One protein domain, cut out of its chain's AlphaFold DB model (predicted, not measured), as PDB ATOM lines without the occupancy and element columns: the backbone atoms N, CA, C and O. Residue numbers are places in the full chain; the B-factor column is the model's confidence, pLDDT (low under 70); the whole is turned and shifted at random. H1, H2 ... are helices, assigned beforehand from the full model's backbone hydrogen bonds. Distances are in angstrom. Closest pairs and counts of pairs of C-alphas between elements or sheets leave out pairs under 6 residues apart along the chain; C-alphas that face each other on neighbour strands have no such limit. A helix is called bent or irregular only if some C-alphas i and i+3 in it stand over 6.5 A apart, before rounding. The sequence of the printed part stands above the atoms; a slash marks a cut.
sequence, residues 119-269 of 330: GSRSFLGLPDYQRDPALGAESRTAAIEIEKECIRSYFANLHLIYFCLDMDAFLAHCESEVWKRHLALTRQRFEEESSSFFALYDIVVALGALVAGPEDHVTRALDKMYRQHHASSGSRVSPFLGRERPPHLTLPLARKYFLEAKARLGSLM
ATOM      1  N   GLY A 119      12.224  57.926 168.288       39.00
ATOM      2  CA  GLY A 119      11.725  59.075 167.518       39.00
ATOM      3  C   GLY A 119      12.423  60.409 167.825       39.00
ATOM      4  O   GLY A 119      11.849  61.462 167.562       39.00
ATOM      5  N   SER A 120      13.633  60.336 168.382       37.66
ATOM      6  CA  SER A 120      14.449  61.380 168.984       37.66
ATOM      7  C   SER A 120      15.873  61.438 168.405       37.66
ATOM      8  O   SER A 120      16.633  62.322 168.794       37.66
ATOM      9  N   ARG A 121      16.286  60.521 167.509       40.47
ATOM     10  CA  ARG A 121      17.634  60.555 166.905       40.47
ATOM     11  C   ARG A 121      17.595  60.867 165.411       40.47
ATOM     12  O   ARG A 121      17.111  60.089 164.598       40.47
ATOM     13  N   SER A 122      18.157  62.029 165.103       50.94
ATOM     14  CA  SER A 122      18.460  62.581 163.789       50.94
ATOM     15  C   SER A 122      19.002  61.535 162.804       50.94
ATOM     16  O   SER A 122      19.969  60.816 163.071       50.94
ATOM     17  N   PHE A 123      18.371  61.464 161.636       50.66
ATOM     18  CA  PHE A 123      18.750  60.613 160.513       50.66
ATOM     19  C   PHE A 123      20.206  60.878 160.097       50.66
ATOM     20  O   PHE A 123      20.495  61.950 159.608       50.66
ATOM     21  N   LEU A 124      21.154  59.950 160.272       50.97
ATOM     22  CA  LEU A 124      22.592  60.203 160.003       50.97
ATOM     23  C   LEU A 124      23.185  61.385 160.798       50.97
ATOM     24  O   LEU A 124      24.167  61.987 160.367       50.97
ATOM     25  N   GLY A 125      22.574  61.769 161.919       47.72
ATOM     26  CA  GLY A 125      22.869  63.043 162.570       47.72
ATOM     27  C   GLY A 125      22.274  64.262 161.854       47.72
ATOM     28  O   GLY A 125      22.303  65.333 162.442       47.72
ATOM     29  N   LEU A 126      21.677  64.121 160.662       49.97
ATOM     30  CA  LEU A 126      20.854  65.152 160.027       49.97
ATOM     31  C   LEU A 126      19.573  65.361 160.846       49.97
ATOM     32  O   LEU A 126      18.858  64.397 161.145       49.97
ATOM     33  N   PRO A 127      19.279  66.608 161.221       49.44
ATOM     34  CA  PRO A 127      18.168  66.925 162.093       49.44
ATOM     35  C   PRO A 127      16.855  66.536 161.414       49.44
ATOM     36  O   PRO A 127      16.707  66.644 160.195       49.44
ATOM     37  N   ASP A 128      15.922  66.011 162.206       56.91
ATOM     38  CA  ASP A 128      14.614  65.612 161.704       56.91
ATOM     39  C   ASP A 128      13.816  66.879 161.380       56.91
ATOM     40  O   ASP A 128      13.161  67.462 162.238       56.91
ATOM     41  N   TYR A 129      13.933  67.356 160.143       54.94
ATOM     42  CA  TYR A 129      13.421  68.655 159.695       54.94
ATOM     43  C   TYR A 129      11.901  68.798 159.759       54.94
ATOM     44  O   TYR A 129      11.404  69.924 159.751       54.94
ATOM     45  N   GLN A 130      11.175  67.688 159.905       53.06
ATOM     46  CA  GLN A 130       9.742  67.679 160.199       53.06
ATOM     47  C   GLN A 130       9.421  67.815 161.698       53.06
ATOM     48  O   GLN A 130       8.312  68.225 162.040       53.06
ATOM     49  N   ARG A 131      10.349  67.475 162.606       53.38
ATOM     50  CA  ARG A 131      10.093  67.400 164.058       53.38
ATOM     51  C   ARG A 131      10.932  68.328 164.920       53.38
ATOM     52  O   ARG A 131      10.546  68.546 166.068       53.38
ATOM     53  N   ASP A 132      12.036  68.865 164.412       53.78
ATOM     54  CA  ASP A 132      12.929  69.718 165.187       53.78
ATOM     55  C   ASP A 132      12.627  71.213 164.945       53.78
ATOM     56  O   ASP A 132      13.013  71.774 163.914       53.78
ATOM     57  N   PRO A 133      11.927  71.894 165.875       53.41
ATOM     58  CA  PRO A 133      11.594  73.311 165.738       53.41
ATOM     59  C   PRO A 133      12.826  74.223 165.836       53.41
ATOM     60  O   PRO A 133      12.724  75.403 165.500       53.41
ATOM     61  N   ALA A 134      13.975  73.702 166.290       53.34
ATOM     62  CA  ALA A 134      15.219  74.457 166.411       53.34
ATOM     63  C   ALA A 134      15.967  74.616 165.073       53.34
ATOM     64  O   ALA A 134      16.940  75.368 164.994       53.34
ATOM     65  N   LEU A 135      15.515  73.947 164.006       60.72
ATOM     66  CA  LEU A 135      16.101  74.077 162.677       60.72
ATOM     67  C   LEU A 135      15.805  75.439 162.041       60.72
ATOM     68  O   LEU A 135      14.646  75.838 161.851       60.72
ATOM     69  N   GLY A 136      16.874  76.117 161.618       64.81
ATOM     70  CA  GLY A 136      16.792  77.341 160.826       64.81
ATOM     71  C   GLY A 136      15.935  77.153 159.568       64.81
ATOM     72  O   GLY A 136      15.904  76.073 158.971       64.81
ATOM     73  N   ALA A 137      15.231  78.210 159.159       69.25
ATOM     74  CA  ALA A 137      14.356  78.201 157.981       69.25
ATOM     75  C   ALA A 137      15.090  77.759 156.695       69.25
ATOM     76  O   ALA A 137      14.512  77.090 155.840       69.25
ATOM     77  N   GLU A 138      16.387  78.058 156.599       70.19
ATOM     78  CA  GLU A 138      17.252  77.657 155.485       70.19
ATOM     79  C   GLU A 138      17.396  76.133 155.372       70.19
ATOM     80  O   GLU A 138      17.260  75.576 154.285       70.19
ATOM     81  N   SER A 139      17.583  75.430 156.496       71.50
ATOM     82  CA  SER A 139      17.729  73.969 156.491       71.50
ATOM     83  C   SER A 139      16.418  73.257 156.158       71.50
ATOM     84  O   SER A 139      16.444  72.197 155.538       71.50
ATOM     85  N   ARG A 140      15.270  73.834 156.542       73.25
ATOM     86  CA  ARG A 140      13.947  73.319 156.151       73.25
ATOM     87  C   ARG A 140      13.685  73.509 154.662       73.25
ATOM     88  O   ARG A 140      13.181  72.600 154.015       73.25
ATOM     89  N   THR A 141      14.086  74.652 154.114       79.31
ATOM     90  CA  THR A 141      13.971  74.923 152.673       79.31
ATOM     91  C   THR A 141      14.820  73.940 151.865       79.31
ATOM     92  O   THR A 141      14.322  73.353 150.909       79.31
ATOM     93  N   ALA A 142      16.055  73.676 152.304       77.94
ATOM     94  CA  ALA A 142      16.928  72.688 151.671       77.94
ATOM     95  C   ALA A 142      16.366  71.255 151.748       77.94
ATOM     96  O   ALA A 142      16.446  70.508 150.775       77.94
ATOM     97  N   ALA A 143      15.753  70.875 152.874       79.44
ATOM     98  CA  ALA A 143      15.106  69.572 153.017       79.44
ATOM     99  C   ALA A 143      13.894  69.419 152.084       79.44
ATOM    100  O   ALA A 143      13.778  68.409 151.396       79.44
ATOM    101  N   ILE A 144      13.039  70.445 151.995       83.44
ATOM    102  CA  ILE A 144      11.908  70.473 151.053       83.44
ATOM    103  C   ILE A 144      12.408  70.362 149.607       83.44
ATOM    104  O   ILE A 144      11.793  69.688 148.787       83.44
ATOM    105  N   GLU A 145      13.522  71.011 149.271       85.19
ATOM    106  CA  GLU A 145      14.094  70.933 147.928       85.19
ATOM    107  C   GLU A 145      14.607  69.527 147.589       85.19
ATOM    108  O   GLU A 145      14.402  69.054 146.471       85.19
ATOM    109  N   ILE A 146      15.173  68.816 148.565       86.44
ATOM    110  CA  ILE A 146      15.536  67.401 148.409       86.44
ATOM    111  C   ILE A 146      14.291  66.536 148.217       86.44
ATOM    112  O   ILE A 146      14.273  65.703 147.317       86.44
ATOM    113  N   GLU A 147      13.241  66.745 149.012       87.94
ATOM    114  CA  GLU A 147      11.974  66.017 148.860       87.94
ATOM    115  C   GLU A 147      11.366  66.235 147.465       87.94
ATOM    116  O   GLU A 147      10.977  65.271 146.802       87.94
ATOM    117  N   LYS A 148      11.357  67.482 146.975       88.94
ATOM    118  CA  LYS A 148      10.935  67.825 145.606       88.94
ATOM    119  C   LYS A 148      11.729  67.060 144.561       88.94
ATOM    120  O   LYS A 148      11.153  66.548 143.604       88.94
ATOM    121  N   GLU A 149      13.040  66.984 144.737       88.75
ATOM    122  CA  GLU A 149      13.913  66.308 143.788       88.75
ATOM    123  C   GLU A 149      13.738  64.784 143.817       88.75
ATOM    124  O   GLU A 149      13.745  64.142 142.766       88.75
ATOM    125  N   CYS A 150      13.472  64.201 144.990       89.56
ATOM    126  CA  CYS A 150      13.065  62.801 145.101       89.56
ATOM    127  C   CYS A 150      11.768  62.553 144.321       89.56
ATOM    128  O   CYS A 150      11.694  61.614 143.532       89.56
ATOM    129  N   ILE A 151      10.760  63.413 144.484       90.88
ATOM    130  CA  ILE A 151       9.486  63.287 143.764       90.88
ATOM    131  C   ILE A 151       9.711  63.366 142.247       90.88
ATOM    132  O   ILE A 151       9.197  62.528 141.509       90.88
ATOM    133  N   ARG A 152      10.534  64.309 141.770       89.88
ATOM    134  CA  ARG A 152      10.913  64.381 140.346       89.88
ATOM    135  C   ARG A 152      11.597  63.103 139.872       89.88
ATOM    136  O   ARG A 152      11.258  62.603 138.805       89.88
ATOM    137  N   SER A 153      12.493  62.544 140.681       88.50
ATOM    138  CA  SER A 153      13.189  61.286 140.378       88.50
ATOM    139  C   SER A 153      12.220  60.099 140.301       88.50
ATOM    140  O   SER A 153      12.374  59.232 139.443       88.50
ATOM    141  N   TYR A 154      11.179  60.072 141.140       90.00
ATOM    142  CA  TYR A 154      10.097  59.091 141.032       90.00
ATOM    143  C   TYR A 154       9.333  59.241 139.707       90.00
ATOM    144  O   TYR A 154       9.172  58.258 138.982       90.00
ATOM    145  N   PHE A 155       8.905  60.459 139.359       89.06
ATOM    146  CA  PHE A 155       8.140  60.692 138.130       89.06
ATOM    147  C   PHE A 155       8.959  60.476 136.853       89.06
ATOM    148  O   PHE A 155       8.417  60.014 135.854       89.06
ATOM    149  N   ALA A 156      10.266  60.729 136.890       86.50
ATOM    150  CA  ALA A 156      11.152  60.480 135.757       86.50
ATOM    151  C   ALA A 156      11.373  58.980 135.490       86.50
ATOM    152  O   ALA A 156      11.472  58.578 134.334       86.50
ATOM    153  N   ASN A 157      11.446  58.157 136.545       82.44
ATOM    154  CA  ASN A 157      11.936  56.780 136.427       82.44
ATOM    155  C   ASN A 157      10.868  55.695 136.647       82.44
ATOM    156  O   ASN A 157      10.930  54.641 136.019       82.44
ATOM    157  N   LEU A 158       9.901  55.914 137.545       82.38
ATOM    158  CA  LEU A 158       8.941  54.885 137.975       82.38
ATOM    159  C   LEU A 158       7.511  55.122 137.491       82.38
ATOM    160  O   LEU A 158       6.730  54.174 137.419       82.38
ATOM    161  N   HIS A 159       7.149  56.358 137.149       75.69
ATOM    162  CA  HIS A 159       5.776  56.708 136.765       75.69
ATOM    163  C   HIS A 159       5.292  56.011 135.491       75.69
ATOM    164  O   HIS A 159       4.117  55.670 135.389       75.69
ATOM    165  N   LEU A 160       6.209  55.708 134.570       70.06
ATOM    166  CA  LEU A 160       5.909  54.944 133.356       70.06
ATOM    167  C   LEU A 160       5.520  53.485 133.644       70.06
ATOM    168  O   LEU A 160       4.891  52.846 132.806       70.06
ATOM    169  N   ILE A 161       5.902  52.961 134.812       73.50
ATOM    170  CA  ILE A 161       5.624  51.582 135.237       73.50
ATOM    171  C   ILE A 161       4.418  51.553 136.183       73.50
ATOM    172  O   ILE A 161       3.578  50.662 136.087       73.50
ATOM    173  N   TYR A 162       4.309  52.538 137.078       78.06
ATOM    174  CA  TYR A 162       3.249  52.629 138.082       78.06
ATOM    175  C   TYR A 162       2.433  53.910 137.885       78.06
ATOM    176  O   TYR A 162       2.571  54.878 138.633       78.06
ATOM    177  N   PHE A 163       1.555  53.909 136.879       76.00
ATOM    178  CA  PHE A 163       0.765  55.075 136.459       76.00
ATOM    179  C   PHE A 163      -0.445  55.380 137.372       76.00
ATOM    180  O   PHE A 163      -1.506  55.824 136.933       76.00
ATOM    181  N   CYS A 164      -0.314  55.152 138.678       80.19
ATOM    182  CA  CYS A 164      -1.400  55.378 139.633       80.19
ATOM    183  C   CYS A 164      -1.525  56.846 140.087       80.19
ATOM    184  O   CYS A 164      -2.499  57.196 140.753       80.19
ATOM    185  N   LEU A 165      -0.558  57.698 139.723       84.62
ATOM    186  CA  LEU A 165      -0.485  59.108 140.109       84.62
ATOM    187  C   LEU A 165      -0.485  60.021 138.884       84.62
ATOM    188  O   LEU A 165       0.110  59.694 137.863       84.62
ATOM    189  N   ASP A 166      -1.116  61.184 139.002       85.12
ATOM    190  CA  ASP A 166      -0.921  62.289 138.067       85.12
ATOM    191  C   ASP A 166       0.102  63.270 138.645       85.12
ATOM    192  O   ASP A 166       0.003  63.655 139.812       85.12
ATOM    193  N   MET A 167       1.105  63.640 137.849       86.00
ATOM    194  CA  MET A 167       2.239  64.433 138.323       86.00
ATOM    195  C   MET A 167       1.792  65.828 138.757       86.00
ATOM    196  O   MET A 167       2.120  66.262 139.862       86.00
ATOM    197  N   ASP A 168       1.013  66.507 137.915       86.75
ATOM    198  CA  ASP A 168       0.603  67.890 138.159       86.75
ATOM    199  C   ASP A 168      -0.356  67.975 139.352       86.75
ATOM    200  O   ASP A 168      -0.167  68.802 140.249       86.75
ATOM    201  N   ALA A 169      -1.330  67.062 139.424       85.69
ATOM    202  CA  ALA A 169      -2.253  66.975 140.553       85.69
ATOM    203  C   ALA A 169      -1.532  66.646 141.873       85.69
ATOM    204  O   ALA A 169      -1.812  67.259 142.907       85.69
ATOM    205  N   PHE A 170      -0.570  65.713 141.848       87.62
ATOM    206  CA  PHE A 170       0.195  65.335 143.036       87.62
ATOM    207  C   PHE A 170       1.079  66.483 143.539       87.62
ATOM    208  O   PHE A 170       1.104  66.763 144.740       87.62
ATOM    209  N   LEU A 171       1.776  67.177 142.635       88.12
ATOM    210  CA  LEU A 171       2.617  68.324 142.983       88.12
ATOM    211  C   LEU A 171       1.791  69.491 143.535       88.12
ATOM    212  O   LEU A 171       2.172  70.066 144.556       88.12
ATOM    213  N   ALA A 172       0.638  69.795 142.931       86.44
ATOM    214  CA  ALA A 172      -0.268  70.829 143.431       86.44
ATOM    215  C   ALA A 172      -0.749  70.526 144.863       86.44
ATOM    216  O   ALA A 172      -0.799  71.421 145.710       86.44
ATOM    217  N   HIS A 173      -1.036  69.255 145.161       85.00
ATOM    218  CA  HIS A 173      -1.454  68.835 146.496       85.00
ATOM    219  C   HIS A 173      -0.295  68.858 147.516       85.00
ATOM    220  O   HIS A 173      -0.477  69.261 148.669       85.00
ATOM    221  N   CYS A 174       0.935  68.536 147.089       86.00
ATOM    222  CA  CYS A 174       2.139  68.721 147.911       86.00
ATOM    223  C   CYS A 174       2.356  70.196 148.289       86.00
ATOM    224  O   CYS A 174       2.710  70.501 149.433       86.00
ATOM    225  N   GLU A 175       2.120  71.121 147.353       85.06
ATOM    226  CA  GLU A 175       2.221  72.562 147.600       85.06
ATOM    227  C   GLU A 175       1.176  73.062 148.595       85.06
ATOM    228  O   GLU A 175       1.488  73.912 149.435       85.06
ATOM    229  N   SER A 176      -0.061  72.565 148.516       80.88
ATOM    230  CA  SER A 176      -1.142  73.006 149.396       80.88
ATOM    231  C   SER A 176      -1.029  72.449 150.811       80.88
ATOM    232  O   SER A 176      -1.186  73.218 151.759       80.88
ATOM    233  N   GLU A 177      -0.752  71.153 150.958       76.69
ATOM    234  CA  GLU A 177      -0.868  70.469 152.253       76.69
ATOM    235  C   GLU A 177       0.472  70.239 152.953       76.69
ATOM    236  O   GLU A 177       0.566  70.389 154.172       76.69
ATOM    237  N   VAL A 178       1.531  69.908 152.207       78.75
ATOM    238  CA  VAL A 178       2.793  69.441 152.802       78.75
ATOM    239  C   VAL A 178       3.776  70.591 152.981       78.75
ATOM    240  O   VAL A 178       4.185  70.900 154.103       78.75
ATOM    241  N   TRP A 179       4.138  71.285 151.902       80.38
ATOM    242  CA  TRP A 179       5.212  72.282 151.959       80.38
ATOM    243  C   TRP A 179       4.801  73.559 152.691       80.38
ATOM    244  O   TRP A 179       5.598  74.107 153.453       80.38
ATOM    245  N   LYS A 180       3.543  73.998 152.553       76.00
ATOM    246  CA  LYS A 180       3.004  75.102 153.367       76.00
ATOM    247  C   LYS A 180       3.028  74.765 154.857       76.00
ATOM    248  O   LYS A 180       3.374  75.629 155.662       76.00
ATOM    249  N   ARG A 181       2.733  73.513 155.226       71.75
ATOM    250  CA  ARG A 181       2.743  73.053 156.622       71.75
ATOM    251  C   ARG A 181       4.158  72.891 157.179       71.75
ATOM    252  O   ARG A 181       4.385  73.263 158.321       71.75
ATOM    253  N   HIS A 182       5.115  72.413 156.381       70.31
ATOM    254  CA  HIS A 182       6.531  72.342 156.779       70.31
ATOM    255  C   HIS A 182       7.147  73.739 157.012       70.31
ATOM    256  O   HIS A 182       8.025  73.906 157.866       70.31
ATOM    257  N   LEU A 183       6.692  74.754 156.266       65.94
ATOM    258  CA  LEU A 183       7.147  76.142 156.408       65.94
ATOM    259  C   LEU A 183       6.416  76.900 157.525       65.94
ATOM    260  O   LEU A 183       7.019  77.749 158.186       65.94
ATOM    261  N   ALA A 184       5.145  76.586 157.773       61.06
ATOM    262  CA  ALA A 184       4.407  77.139 158.894       61.06
ATOM    263  C   ALA A 184       4.989  76.595 160.212       61.06
ATOM    264  O   ALA A 184       4.817  75.435 160.561       61.06
ATOM    265  N   LEU A 185       5.627  77.464 161.003       55.25
ATOM    266  CA  LEU A 185       6.081  77.200 162.385       55.25
ATOM    267  C   LEU A 185       4.946  76.788 163.349       55.25
ATOM    268  O   LEU A 185       5.162  76.611 164.550       55.25
ATOM    269  N   THR A 186       3.720  76.681 162.846       46.97
ATOM    270  CA  THR A 186       2.528  76.402 163.619       46.97
ATOM    271  C   THR A 186       2.475  74.919 163.940       46.97
ATOM    272  O   THR A 186       2.053  74.082 163.146       46.97
ATOM    273  N   ARG A 187       2.867  74.615 165.176       47.91
ATOM    274  CA  ARG A 187       2.648  73.350 165.876       47.91
ATOM    275  C   ARG A 187       1.149  73.106 166.110       47.91
ATOM    276  O   ARG A 187       0.734  72.918 167.250       47.91
ATOM    277  N   GLN A 188       0.321  73.087 165.067       43.38
ATOM    278  CA  GLN A 188      -0.973  72.410 165.147       43.38
ATOM    279  C   GLN A 188      -0.715  70.912 165.003       43.38
ATOM    280  O   GLN A 188      -0.836  70.285 163.954       43.38
ATOM    281  N   ARG A 189      -0.222  70.388 166.122       48.47
ATOM    282  CA  ARG A 189      -0.315  68.995 166.525       48.47
ATOM    283  C   ARG A 189      -1.799  68.755 166.836       48.47
ATOM    284  O   ARG A 189      -2.399  69.631 167.451       48.47
ATOM    285  N   PHE A 190      -2.321  67.586 166.480       44.72
ATOM    286  CA  PHE A 190      -3.695  67.130 166.744       44.72
ATOM    287  C   PHE A 190      -4.762  67.670 165.780       44.72
ATOM    288  O   PHE A 190      -5.409  68.669 166.050       44.72
ATOM    289  N   GLU A 191      -4.883  67.006 164.626       45.78
ATOM    290  CA  GLU A 191      -6.103  66.284 164.184       45.78
ATOM    291  C   GLU A 191      -5.927  65.697 162.761       45.78
ATOM    292  O   GLU A 191      -6.578  64.723 162.410       45.78
ATOM    293  N   GLU A 192      -4.939  66.178 161.994       46.50
ATOM    294  CA  GLU A 192      -4.668  65.776 160.594       46.50
ATOM    295  C   GLU A 192      -3.373  64.953 160.391       46.50
ATOM    296  O   GLU A 192      -2.888  64.800 159.272       46.50
ATOM    297  N   GLU A 193      -2.783  64.381 161.451       47.59
ATOM    298  CA  GLU A 193      -1.646  63.434 161.327       47.59
ATOM    299  C   GLU A 193      -2.021  62.143 160.561       47.59
ATOM    300  O   GLU A 193      -1.158  61.323 160.243       47.59
ATOM    301  N   SER A 194      -3.303  61.988 160.226       54.00
ATOM    302  CA  SER A 194      -3.912  60.884 159.491       54.00
ATOM    303  C   SER A 194      -4.491  61.307 158.137       54.00
ATOM    304  O   SER A 194      -5.455  60.690 157.685       54.00
ATOM    305  N   SER A 195      -3.973  62.347 157.472       67.88
ATOM    306  CA  SER A 195      -4.282  62.472 156.040       67.88
ATOM    307  C   SER A 195      -3.593  61.314 155.318       67.88
ATOM    308  O   SER A 195      -2.372  61.137 155.393       67.88
ATOM    309  N   SER A 196      -4.397  60.488 154.650       80.44
ATOM    310  CA  SER A 196      -3.941  59.375 153.816       80.44
ATOM    311  C   SER A 196      -2.924  59.823 152.764       80.44
ATOM    312  O   SER A 196      -2.048  59.047 152.373       80.44
ATOM    313  N   PHE A 197      -2.964  61.109 152.406       86.19
ATOM    314  CA  PHE A 197      -1.997  61.747 151.539       86.19
ATOM    315  C   PHE A 197      -0.573  61.764 152.104       86.19
ATOM    316  O   PHE A 197       0.365  61.546 151.348       86.19
ATOM    317  N   PHE A 198      -0.357  61.947 153.411       85.88
ATOM    318  CA  PHE A 198       1.011  61.948 153.951       85.88
ATOM    319  C   PHE A 198       1.687  60.578 153.842       85.88
ATOM    320  O   PHE A 198       2.889  60.504 153.608       85.88
ATOM    321  N   ALA A 199       0.923  59.492 153.991       87.06
ATOM    322  CA  ALA A 199       1.458  58.150 153.775       87.06
ATOM    323  C   ALA A 199       1.867  57.954 152.305       87.06
ATOM    324  O   ALA A 199       2.908  57.357 152.027       87.06
ATOM    325  N   LEU A 200       1.067  58.494 151.378       90.50
ATOM    326  CA  LEU A 200       1.372  58.509 149.951       90.50
ATOM    327  C   LEU A 200       2.598  59.386 149.634       90.50
ATOM    328  O   LEU A 200       3.466  58.978 148.868       90.50
ATOM    329  N   TYR A 201       2.698  60.558 150.252       91.06
ATOM    330  CA  TYR A 201       3.829  61.468 150.115       91.06
ATOM    331  C   TYR A 201       5.138  60.803 150.532       91.06
ATOM    332  O   TYR A 201       6.075  60.724 149.738       91.06
ATOM    333  N   ASP A 202       5.172  60.264 151.752       89.81
ATOM    334  CA  ASP A 202       6.366  59.641 152.308       89.81
ATOM    335  C   ASP A 202       6.831  58.473 151.417       89.81
ATOM    336  O   ASP A 202       8.016  58.364 151.108       89.81
ATOM    337  N   ILE A 203       5.921  57.624 150.916       92.81
ATOM    338  CA  ILE A 203       6.338  56.503 150.058       92.81
ATOM    339  C   ILE A 203       6.833  56.953 148.677       92.81
ATOM    340  O   ILE A 203       7.770  56.353 148.148       92.81
ATOM    341  N   VAL A 204       6.261  58.013 148.097       92.69
ATOM    342  CA  VAL A 204       6.742  58.575 146.823       92.69
ATOM    343  C   VAL A 204       8.141  59.165 146.997       92.69
ATOM    344  O   VAL A 204       9.024  58.889 146.185       92.69
ATOM    345  N   VAL A 205       8.384  59.899 148.087       91.25
ATOM    346  CA  VAL A 205       9.724  60.403 148.424       91.25
ATOM    347  C   VAL A 205      10.698  59.242 148.652       91.25
ATOM    348  O   VAL A 205      11.828  59.287 148.163       91.25
ATOM    349  N   ALA A 206      10.263  58.174 149.328       90.69
ATOM    350  CA  ALA A 206      11.080  56.986 149.561       90.69
ATOM    351  C   ALA A 206      11.489  56.286 148.258       90.69
ATOM    352  O   ALA A 206      12.658  55.944 148.084       90.69
ATOM    353  N   LEU A 207      10.546  56.085 147.334       90.81
ATOM    354  CA  LEU A 207      10.807  55.492 146.020       90.81
ATOM    355  C   LEU A 207      11.684  56.397 145.150       90.81
ATOM    356  O   LEU A 207      12.597  55.912 144.489       90.81
ATOM    357  N   GLY A 208      11.452  57.707 145.196       88.94
ATOM    358  CA  GLY A 208      12.285  58.696 144.522       88.94
ATOM    359  C   GLY A 208      13.737  58.662 144.988       88.94
ATOM    360  O   GLY A 208      14.652  58.617 144.173       88.94
ATOM    361  N   ALA A 209      13.951  58.596 146.304       87.56
ATOM    362  CA  ALA A 209      15.279  58.435 146.884       87.56
ATOM    363  C   ALA A 209      15.901  57.064 146.567       87.56
ATOM    364  O   ALA A 209      17.116  56.962 146.440       87.56
ATOM    365  N   LEU A 210      15.092  56.009 146.441       86.56
ATOM    366  CA  LEU A 210      15.575  54.664 146.123       86.56
ATOM    367  C   LEU A 210      16.102  54.555 144.690       86.56
ATOM    368  O   LEU A 210      17.084  53.858 144.456       86.56
ATOM    369  N   VAL A 211      15.438  55.230 143.752       86.50
ATOM    370  CA  VAL A 211      15.790  55.201 142.325       86.50
ATOM    371  C   VAL A 211      16.794  56.294 141.951       86.50
ATOM    372  O   VAL A 211      17.387  56.231 140.879       86.50
ATOM    373  N   ALA A 212      17.035  57.259 142.841       85.50
ATOM    374  CA  ALA A 212      18.039  58.290 142.630       85.50
ATOM    375  C   ALA A 212      19.440  57.680 142.439       85.50
ATOM    376  O   ALA A 212      19.993  57.029 143.335       85.50
ATOM    377  N   GLY A 213      20.021  57.933 141.271       78.38
ATOM    378  CA  GLY A 213      21.369  57.539 140.900       78.38
ATOM    379  C   GLY A 213      22.458  58.368 141.594       78.38
ATOM    380  O   GLY A 213      22.194  59.398 142.227       78.38
ATOM    381  N   PRO A 214      23.730  57.950 141.473       71.44
ATOM    382  CA  PRO A 214      24.860  58.642 142.097       71.44
ATOM    383  C   PRO A 214      25.071  60.073 141.569       71.44
ATOM    384  O   PRO A 214      25.509  60.940 142.323       71.44
ATOM    385  N   GLU A 215      24.702  60.339 140.314       76.44
ATOM    386  CA  GLU A 215      24.853  61.652 139.665       76.44
ATOM    387  C   GLU A 215      23.629  62.571 139.837       76.44
ATOM    388  O   GLU A 215      23.668  63.771 139.515       76.44
ATOM    389  N   ASP A 216      22.543  62.034 140.392       81.62
ATOM    390  CA  ASP A 216      21.287  62.757 140.506       81.62
ATOM    391  C   ASP A 216      21.399  63.939 141.470       81.62
ATOM    392  O   ASP A 216      22.210  63.994 142.407       81.62
ATOM    393  N   HIS A 217      20.545  64.930 141.230       82.12
ATOM    394  CA  HIS A 217      20.478  66.139 142.042       82.12
ATOM    395  C   HIS A 217      20.172  65.824 143.514       82.12
ATOM    396  O   HIS A 217      20.747  66.471 144.392       82.12
ATOM    397  N   VAL A 218      19.370  64.784 143.790       82.75
ATOM    398  CA  VAL A 218      19.092  64.276 145.146       82.75
ATOM    399  C   VAL A 218      20.389  63.921 145.872       82.75
ATOM    400  O   VAL A 218      20.643  64.413 146.975       82.75
ATOM    401  N   THR A 219      21.232  63.097 145.242       81.50
ATOM    402  CA  THR A 219      22.482  62.607 145.829       81.50
ATOM    403  C   THR A 219      23.411  63.769 146.142       81.50
ATOM    404  O   THR A 219      23.890  63.876 147.270       81.50
ATOM    405  N   ARG A 220      23.586  64.703 145.196       83.19
ATOM    406  CA  ARG A 220      24.420  65.904 145.378       83.19
ATOM    407  C   ARG A 220      23.896  66.845 146.467       83.19
ATOM    408  O   ARG A 220      24.694  67.409 147.223       83.19
ATOM    409  N   ALA A 221      22.580  67.029 146.558       81.88
ATOM    410  CA  ALA A 221      21.953  67.892 147.556       81.88
ATOM    411  C   ALA A 221      22.071  67.308 148.973       81.88
ATOM    412  O   ALA A 221      22.477  68.019 149.898       81.88
ATOM    413  N   LEU A 222      21.819  66.005 149.137       79.75
ATOM    414  CA  LEU A 222      22.025  65.293 150.405       79.75
ATOM    415  C   LEU A 222      23.478  65.351 150.861       79.75
ATOM    416  O   LEU A 222      23.761  65.639 152.022       79.75
ATOM    417  N   ASP A 223      24.398  65.139 149.929       80.69
ATOM    418  CA  ASP A 223      25.832  65.254 150.140       80.69
ATOM    419  C   ASP A 223      26.240  66.626 150.688       80.69
ATOM    420  O   ASP A 223      27.050  66.731 151.616       80.69
ATOM    421  N   LYS A 224      25.682  67.690 150.103       82.12
ATOM    422  CA  LYS A 224      25.923  69.070 150.525       82.12
ATOM    423  C   LYS A 224      25.390  69.305 151.936       82.12
ATOM    424  O   LYS A 224      26.142  69.818 152.764       82.12
ATOM    425  N   MET A 225      24.153  68.892 152.226       76.44
ATOM    426  CA  MET A 225      23.569  69.039 153.567       76.44
ATOM    427  C   MET A 225      24.341  68.248 154.622       76.44
ATOM    428  O   MET A 225      24.640  68.769 155.694       76.44
ATOM    429  N   TYR A 226      24.717  67.010 154.305       76.19
ATOM    430  CA  TYR A 226      25.511  66.164 155.187       76.19
ATOM    431  C   TYR A 226      26.845  66.838 155.533       76.19
ATOM    432  O   TYR A 226      27.184  66.986 156.708       76.19
ATOM    433  N   ARG A 227      27.569  67.347 154.527       76.06
ATOM    434  CA  ARG A 227      28.830  68.083 154.736       76.06
ATOM    435  C   ARG A 227      28.642  69.354 155.567       76.06
ATOM    436  O   ARG A 227      29.459  69.619 156.446       76.06
ATOM    437  N   GLN A 228      27.582  70.119 155.312       76.06
ATOM    438  CA  GLN A 228      27.272  71.338 156.065       76.06
ATOM    439  C   GLN A 228      27.001  71.036 157.540       76.06
ATOM    440  O   GLN A 228      27.596  71.672 158.408       76.06
ATOM    441  N   HIS A 229      26.182  70.022 157.819       68.69
ATOM    442  CA  HIS A 229      25.852  69.619 159.183       68.69
ATOM    443  C   HIS A 229      27.082  69.113 159.955       68.69
ATOM    444  O   HIS A 229      27.276  69.413 161.135       68.69
ATOM    445  N   HIS A 230      27.961  68.376 159.274       67.25
ATOM    446  CA  HIS A 230      29.225  67.920 159.845       67.25
ATOM    447  C   HIS A 230      30.206  69.061 160.132       67.25
ATOM    448  O   HIS A 230      30.886  69.030 161.158       67.25
ATOM    449  N   ALA A 231      30.255  70.079 159.271       68.56
ATOM    450  CA  ALA A 231      31.082  71.261 159.490       68.56
ATOM    451  C   ALA A 231      30.587  72.104 160.679       68.56
ATOM    452  O   ALA A 231      31.404  72.612 161.445       68.56
ATOM    453  N   SER A 232      29.268  72.221 160.869       64.75
ATOM    454  CA  SER A 232      28.676  72.995 161.969       64.75
ATOM    455  C   SER A 232      28.685  72.269 163.315       64.75
ATOM    456  O   SER A 232      28.726  72.916 164.357       64.75
ATOM    457  N   SER A 233      28.635  70.933 163.323       62.91
ATOM    458  CA  SER A 233      28.490  70.156 164.561       62.91
ATOM    459  C   SER A 233      29.795  70.008 165.359       62.91
ATOM    460  O   SER A 233      29.740  69.636 166.528       62.91
ATOM    461  N   GLY A 234      30.974  70.267 164.774       53.75
ATOM    462  CA  GLY A 234      32.279  70.157 165.458       53.75
ATOM    463  C   GLY A 234      32.625  68.755 166.000       53.75
ATOM    464  O   GLY A 234      33.713  68.537 166.534       53.75
ATOM    465  N   SER A 235      31.713  67.789 165.860       50.56
ATOM    466  CA  SER A 235      31.845  66.425 166.343       50.56
ATOM    467  C   SER A 235      32.786  65.639 165.434       50.56
ATOM    468  O   SER A 235      32.480  65.366 164.274       50.56
ATOM    469  N   ARG A 236      33.932  65.226 165.987       46.81
ATOM    470  CA  ARG A 236      34.852  64.250 165.370       46.81
ATOM    471  C   ARG A 236      34.298  62.821 165.388       46.81
ATOM    472  O   ARG A 236      34.937  61.913 164.863       46.81
ATOM    473  N   VAL A 237      33.145  62.607 166.020       45.72
ATOM    474  CA  VAL A 237      32.484  61.307 166.074       45.72
ATOM    475  C   VAL A 237      31.552  61.221 164.876       45.72
ATOM    476  O   VAL A 237      30.503  61.865 164.851       45.72
ATOM    477  N   SER A 238      31.944  60.430 163.873       47.03
ATOM    478  CA  SER A 238      31.020  60.017 162.819       47.03
ATOM    479  C   SER A 238      29.761  59.427 163.474       47.03
ATOM    480  O   SER A 238      29.893  58.562 164.342       47.03
ATOM    481  N   PRO A 239      28.543  59.831 163.062       51.28
ATOM    482  CA  PRO A 239      27.286  59.238 163.539       51.28
ATOM    483  C   PRO A 239      27.242  57.725 163.280       51.28
ATOM    484  O   PRO A 239      26.522  56.976 163.934       51.28
ATOM    485  N   PHE A 240      28.086  57.263 162.362       51.56
ATOM    486  CA  PHE A 240      28.495  55.885 162.200       51.56
ATOM    487  C   PHE A 240      29.663  55.606 163.147       51.56
ATOM    488  O   PHE A 240      30.793  55.902 162.783       51.56
ATOM    489  N   LEU A 241      29.394  55.078 164.343       51.78
ATOM    490  CA  LEU A 241      30.347  54.513 165.321       51.78
ATOM    491  C   LEU A 241      31.653  53.953 164.686       51.78
ATOM    492  O   LEU A 241      31.767  52.751 164.470       51.78
ATOM    493  N   GLY A 242      32.614  54.811 164.323       45.09
ATOM    494  CA  GLY A 242      33.816  54.435 163.564       45.09
ATOM    495  C   GLY A 242      33.606  53.808 162.169       45.09
ATOM    496  O   GLY A 242      34.553  53.234 161.640       45.09
ATOM    497  N   ARG A 243      32.411  53.876 161.562       50.81
ATOM    498  CA  ARG A 243      32.142  53.326 160.217       50.81
ATOM    499  C   ARG A 243      32.308  54.405 159.148       50.81
ATOM    500  O   ARG A 243      31.866  55.537 159.323       50.81
ATOM    501  N   GLU A 244      32.955  54.042 158.047       51.81
ATOM    502  CA  GLU A 244      33.137  54.920 156.893       51.81
ATOM    503  C   GLU A 244      31.791  55.428 156.358       51.81
ATOM    504  O   GLU A 244      30.749  54.779 156.510       51.81
ATOM    505  N   ARG A 245      31.824  56.622 155.755       55.94
ATOM    506  CA  ARG A 245      30.694  57.258 155.071       55.94
ATOM    507  C   ARG A 245      29.955  56.215 154.219       55.94
ATOM    508  O   ARG A 245      30.604  55.575 153.392       55.94
ATOM    509  N   PRO A 246      28.625  56.051 154.362       58.31
ATOM    510  CA  PRO A 246      27.897  55.152 153.488       58.31
ATOM    511  C   PRO A 246      28.064  55.644 152.045       58.31
ATOM    512  O   PRO A 246      27.877  56.840 151.795       58.31
ATOM    513  N   PRO A 247      28.411  54.752 151.101       57.38
ATOM    514  CA  PRO A 247      28.674  55.126 149.712       57.38
ATOM    515  C   PRO A 247      27.457  55.782 149.038       57.38
ATOM    516  O   PRO A 247      27.626  56.532 148.084       57.38
ATOM    517  N   HIS A 248      26.249  55.577 149.583       68.44
ATOM    518  CA  HIS A 248      25.001  56.160 149.094       68.44
ATOM    519  C   HIS A 248      24.161  56.710 150.261       68.44
ATOM    520  O   HIS A 248      23.615  55.948 151.058       68.44
ATOM    521  N   LEU A 249      24.047  58.039 150.369       75.50
ATOM    522  CA  LEU A 249      23.211  58.720 151.379       75.50
ATOM    523  C   LEU A 249      21.706  58.656 151.060       75.50
ATOM    524  O   LEU A 249      20.878  58.925 151.930       75.50
ATOM    525  N   THR A 250      21.355  58.276 149.832       81.69
ATOM    526  CA  THR A 250      19.979  58.155 149.339       81.69
ATOM    527  C   THR A 250      19.248  56.946 149.925       81.69
ATOM    528  O   THR A 250      18.087  57.059 150.307       81.69
ATOM    529  N   LEU A 251      19.927  55.806 150.104       81.06
ATOM    530  CA  LEU A 251      19.304  54.582 150.632       81.06
ATOM    531  C   LEU A 251      18.824  54.720 152.080       81.06
ATOM    532  O   LEU A 251      17.698  54.312 152.385       81.06
ATOM    533  N   PRO A 252      19.613  55.301 153.004       76.62
ATOM    534  CA  PRO A 252      19.115  55.540 154.343       76.62
ATOM    535  C   PRO A 252      17.919  56.510 154.326       76.62
ATOM    536  O   PRO A 252      16.990  56.317 155.112       76.62
ATOM    537  N   LEU A 253      17.906  57.504 153.423       81.62
ATOM    538  CA  LEU A 253      16.803  58.462 153.298       81.62
ATOM    539  C   LEU A 253      15.530  57.746 152.840       81.62
ATOM    540  O   LEU A 253      14.488  57.873 153.478       81.62
ATOM    541  N   ALA A 254      15.648  56.925 151.795       86.06
ATOM    542  CA  ALA A 254      14.574  56.084 151.287       86.06
ATOM    543  C   ALA A 254      13.962  55.226 152.405       86.06
ATOM    544  O   ALA A 254      12.745  55.181 152.582       86.06
ATOM    545  N   ARG A 255      14.810  54.622 153.244       82.81
ATOM    546  CA  ARG A 255      14.359  53.825 154.389       82.81
ATOM    547  C   ARG A 255      13.657  54.650 155.465       82.81
ATOM    548  O   ARG A 255      12.698  54.140 156.043       82.81
ATOM    549  N   LYS A 256      14.116  55.871 155.757       82.69
ATOM    550  CA  LYS A 256      13.458  56.765 156.728       82.69
ATOM    551  C   LYS A 256      12.002  56.992 156.315       82.69
ATOM    552  O   LYS A 256      11.098  56.606 157.053       82.69
ATOM    553  N   TYR A 257      11.798  57.511 155.107       86.06
ATOM    554  CA  TYR A 257      10.460  57.802 154.598       86.06
ATOM    555  C   TYR A 257       9.618  56.540 154.404       86.06
ATOM    556  O   TYR A 257       8.425  56.552 154.678       86.06
ATOM    557  N   PHE A 258      10.216  55.409 154.022       86.62
ATOM    558  CA  PHE A 258       9.494  54.137 153.963       86.62
ATOM    559  C   PHE A 258       8.919  53.728 155.329       86.62
ATOM    560  O   PHE A 258       7.775  53.276 155.418       86.62
ATOM    561  N   LEU A 259       9.700  53.869 156.404       83.81
ATOM    562  CA  LEU A 259       9.235  53.546 157.754       83.81
ATOM    563  C   LEU A 259       8.140  54.510 158.218       83.81
ATOM    564  O   LEU A 259       7.183  54.065 158.851       83.81
ATOM    565  N   GLU A 260       8.250  55.793 157.876       82.62
ATOM    566  CA  GLU A 260       7.229  56.806 158.164       82.62
ATOM    567  C   GLU A 260       5.932  56.526 157.400       82.62
ATOM    568  O   GLU A 260       4.870  56.427 158.020       82.62
ATOM    569  N   ALA A 261       6.023  56.254 156.096       87.00
ATOM    570  CA  ALA A 261       4.894  55.851 155.266       87.00
ATOM    571  C   ALA A 261       4.193  54.618 155.842       87.00
ATOM    572  O   ALA A 261       2.973  54.598 155.992       87.00
ATOM    573  N   LYS A 262       4.963  53.594 156.226       82.50
ATOM    574  CA  LYS A 262       4.427  52.365 156.817       82.50
ATOM    575  C   LYS A 262       3.770  52.609 158.177       82.50
ATOM    576  O   LYS A 262       2.739  52.001 158.460       82.50
ATOM    577  N   ALA A 263       4.342  53.477 159.011       81.00
ATOM    578  CA  ALA A 263       3.765  53.835 160.304       81.00
ATOM    579  C   ALA A 263       2.417  54.555 160.136       81.00
ATOM    580  O   ALA A 263       1.446  54.180 160.796       81.00
ATOM    581  N   ARG A 264       2.334  55.518 159.208       79.50
ATOM    582  CA  ARG A 264       1.080  56.215 158.877       79.50
ATOM    583  C   ARG A 264       0.068  55.286 158.211       79.50
ATOM    584  O   ARG A 264      -1.111  55.329 158.527       79.50
ATOM    585  N   LEU A 265       0.510  54.388 157.334       77.44
ATOM    586  CA  LEU A 265      -0.380  53.416 156.704       77.44
ATOM    587  C   LEU A 265      -0.979  52.452 157.734       77.44
ATOM    588  O   LEU A 265      -2.148  52.095 157.625       77.44
ATOM    589  N   GLY A 266      -0.208  52.079 158.761       73.88
ATOM    590  CA  GLY A 266      -0.666  51.240 159.868       73.88
ATOM    591  C   GLY A 266      -1.881  51.808 160.608       73.88
ATOM    592  O   GLY A 266      -2.782  51.044 160.948       73.88
ATOM    593  N   SER A 267      -1.953  53.129 160.805       71.12
ATOM    594  CA  SER A 267      -3.129  53.774 161.412       71.12
ATOM    595  C   SER A 267      -4.307  53.922 160.441       71.12
ATOM    596  O   SER A 267      -5.453  53.995 160.879       71.12
ATOM    597  N   LEU A 268      -4.047  53.911 159.130       71.31
ATOM    598  CA  LEU A 268      -5.036  54.104 158.063       71.31
ATOM    599  C   LEU A 268      -5.635  52.801 157.513       71.31
ATOM    600  O   LEU A 268      -6.539  52.846 156.685       71.31
ATOM    601  N   MET A 269      -5.173  51.635 157.969       63.72
ATOM    602  CA  MET A 269      -5.567  50.320 157.441       63.72
ATOM    603  C   MET A 269      -7.060  49.953 157.587       63.72
ATOM    604  O   MET A 269      -7.480  48.923 157.058       63.72
TER     605      MET A 269
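Overview. This is residues 119 to 269 of the 330 residues of an uncharacterized protein of Fonsecaea multimorphosa CBS 102226 (UniProt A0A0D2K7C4). Three helices, H2, H1 and H4, lie in a row with H1 in the middle, neighbours running opposite ways; across one face of that row lies a pair, H3 and H5, with H3 next to H1 and H5 farther out. The printed part has 151 residues with five named helices, H1 to H5 in chain order, and no named strand: the class is all helix. It is compact, with a radius of gyration of the C-alphas of 15.6 A, and spans 44 by 36 by 28 A.

Along the chain. After residues 119 to 136, with no named element, find C-alpha 137 at (14.356, 78.201, 157.981); there H1 begins, residues 137 to 157, 30.5 A long. Next come H2, residues 167 to 183, 22.1 A, with a kink of 34 degrees near residue 174; H3, residues 196 to 211, 23.2 A; and H4, residues 217 to 233, 24.2 A. H5, residues 250 to 268, runs 26.8 A to C-alpha 268 at (-5.036, 54.104, 158.063). H2 is irregular, but only just: C-alphas 176 and 179 are 6.9 A apart.

Arrangement. Begin at the hub, H1. It touches H2, closest C-alphas Phe 155 and Met 167 at 7.0 A, at a shallow tilt of 17 degrees, opposite ways: a helical hairpin. With residues 142 to 150 alone it touches H4, closest C-alphas Glu 149 and Val 218 at 5.7 A, at 25 degrees, a shallow tilt, opposite ways. H3, with residues 204 to 211 alone, touches H1 about perpendicular at 74 degrees, closest C-alphas Tyr 154 and Gly 208 at 4.1 A. H3 and H5 touch at a shallow tilt of 22 degrees, opposite ways, closest C-alphas Ala 206 and Ala 254 at 4.0 A. H1 and H5 are apart. Each O i to N i+4 pair is within hydrogen-bond range in H1, H3 and H4, against 10 of 13 in H2 and 14 of 15 in H5.

Size, cuts and confidence. The C-alphas farthest apart, Phe 163 and Arg 236, are 45.6 A from each other. The printed part has no cut; the links H2 to H3 and H4 to H5 are long. Mean pLDDT of the printed part is 72.4, under 70 at residues 119 to 137, 183 to 195, 229 to 248 and 269.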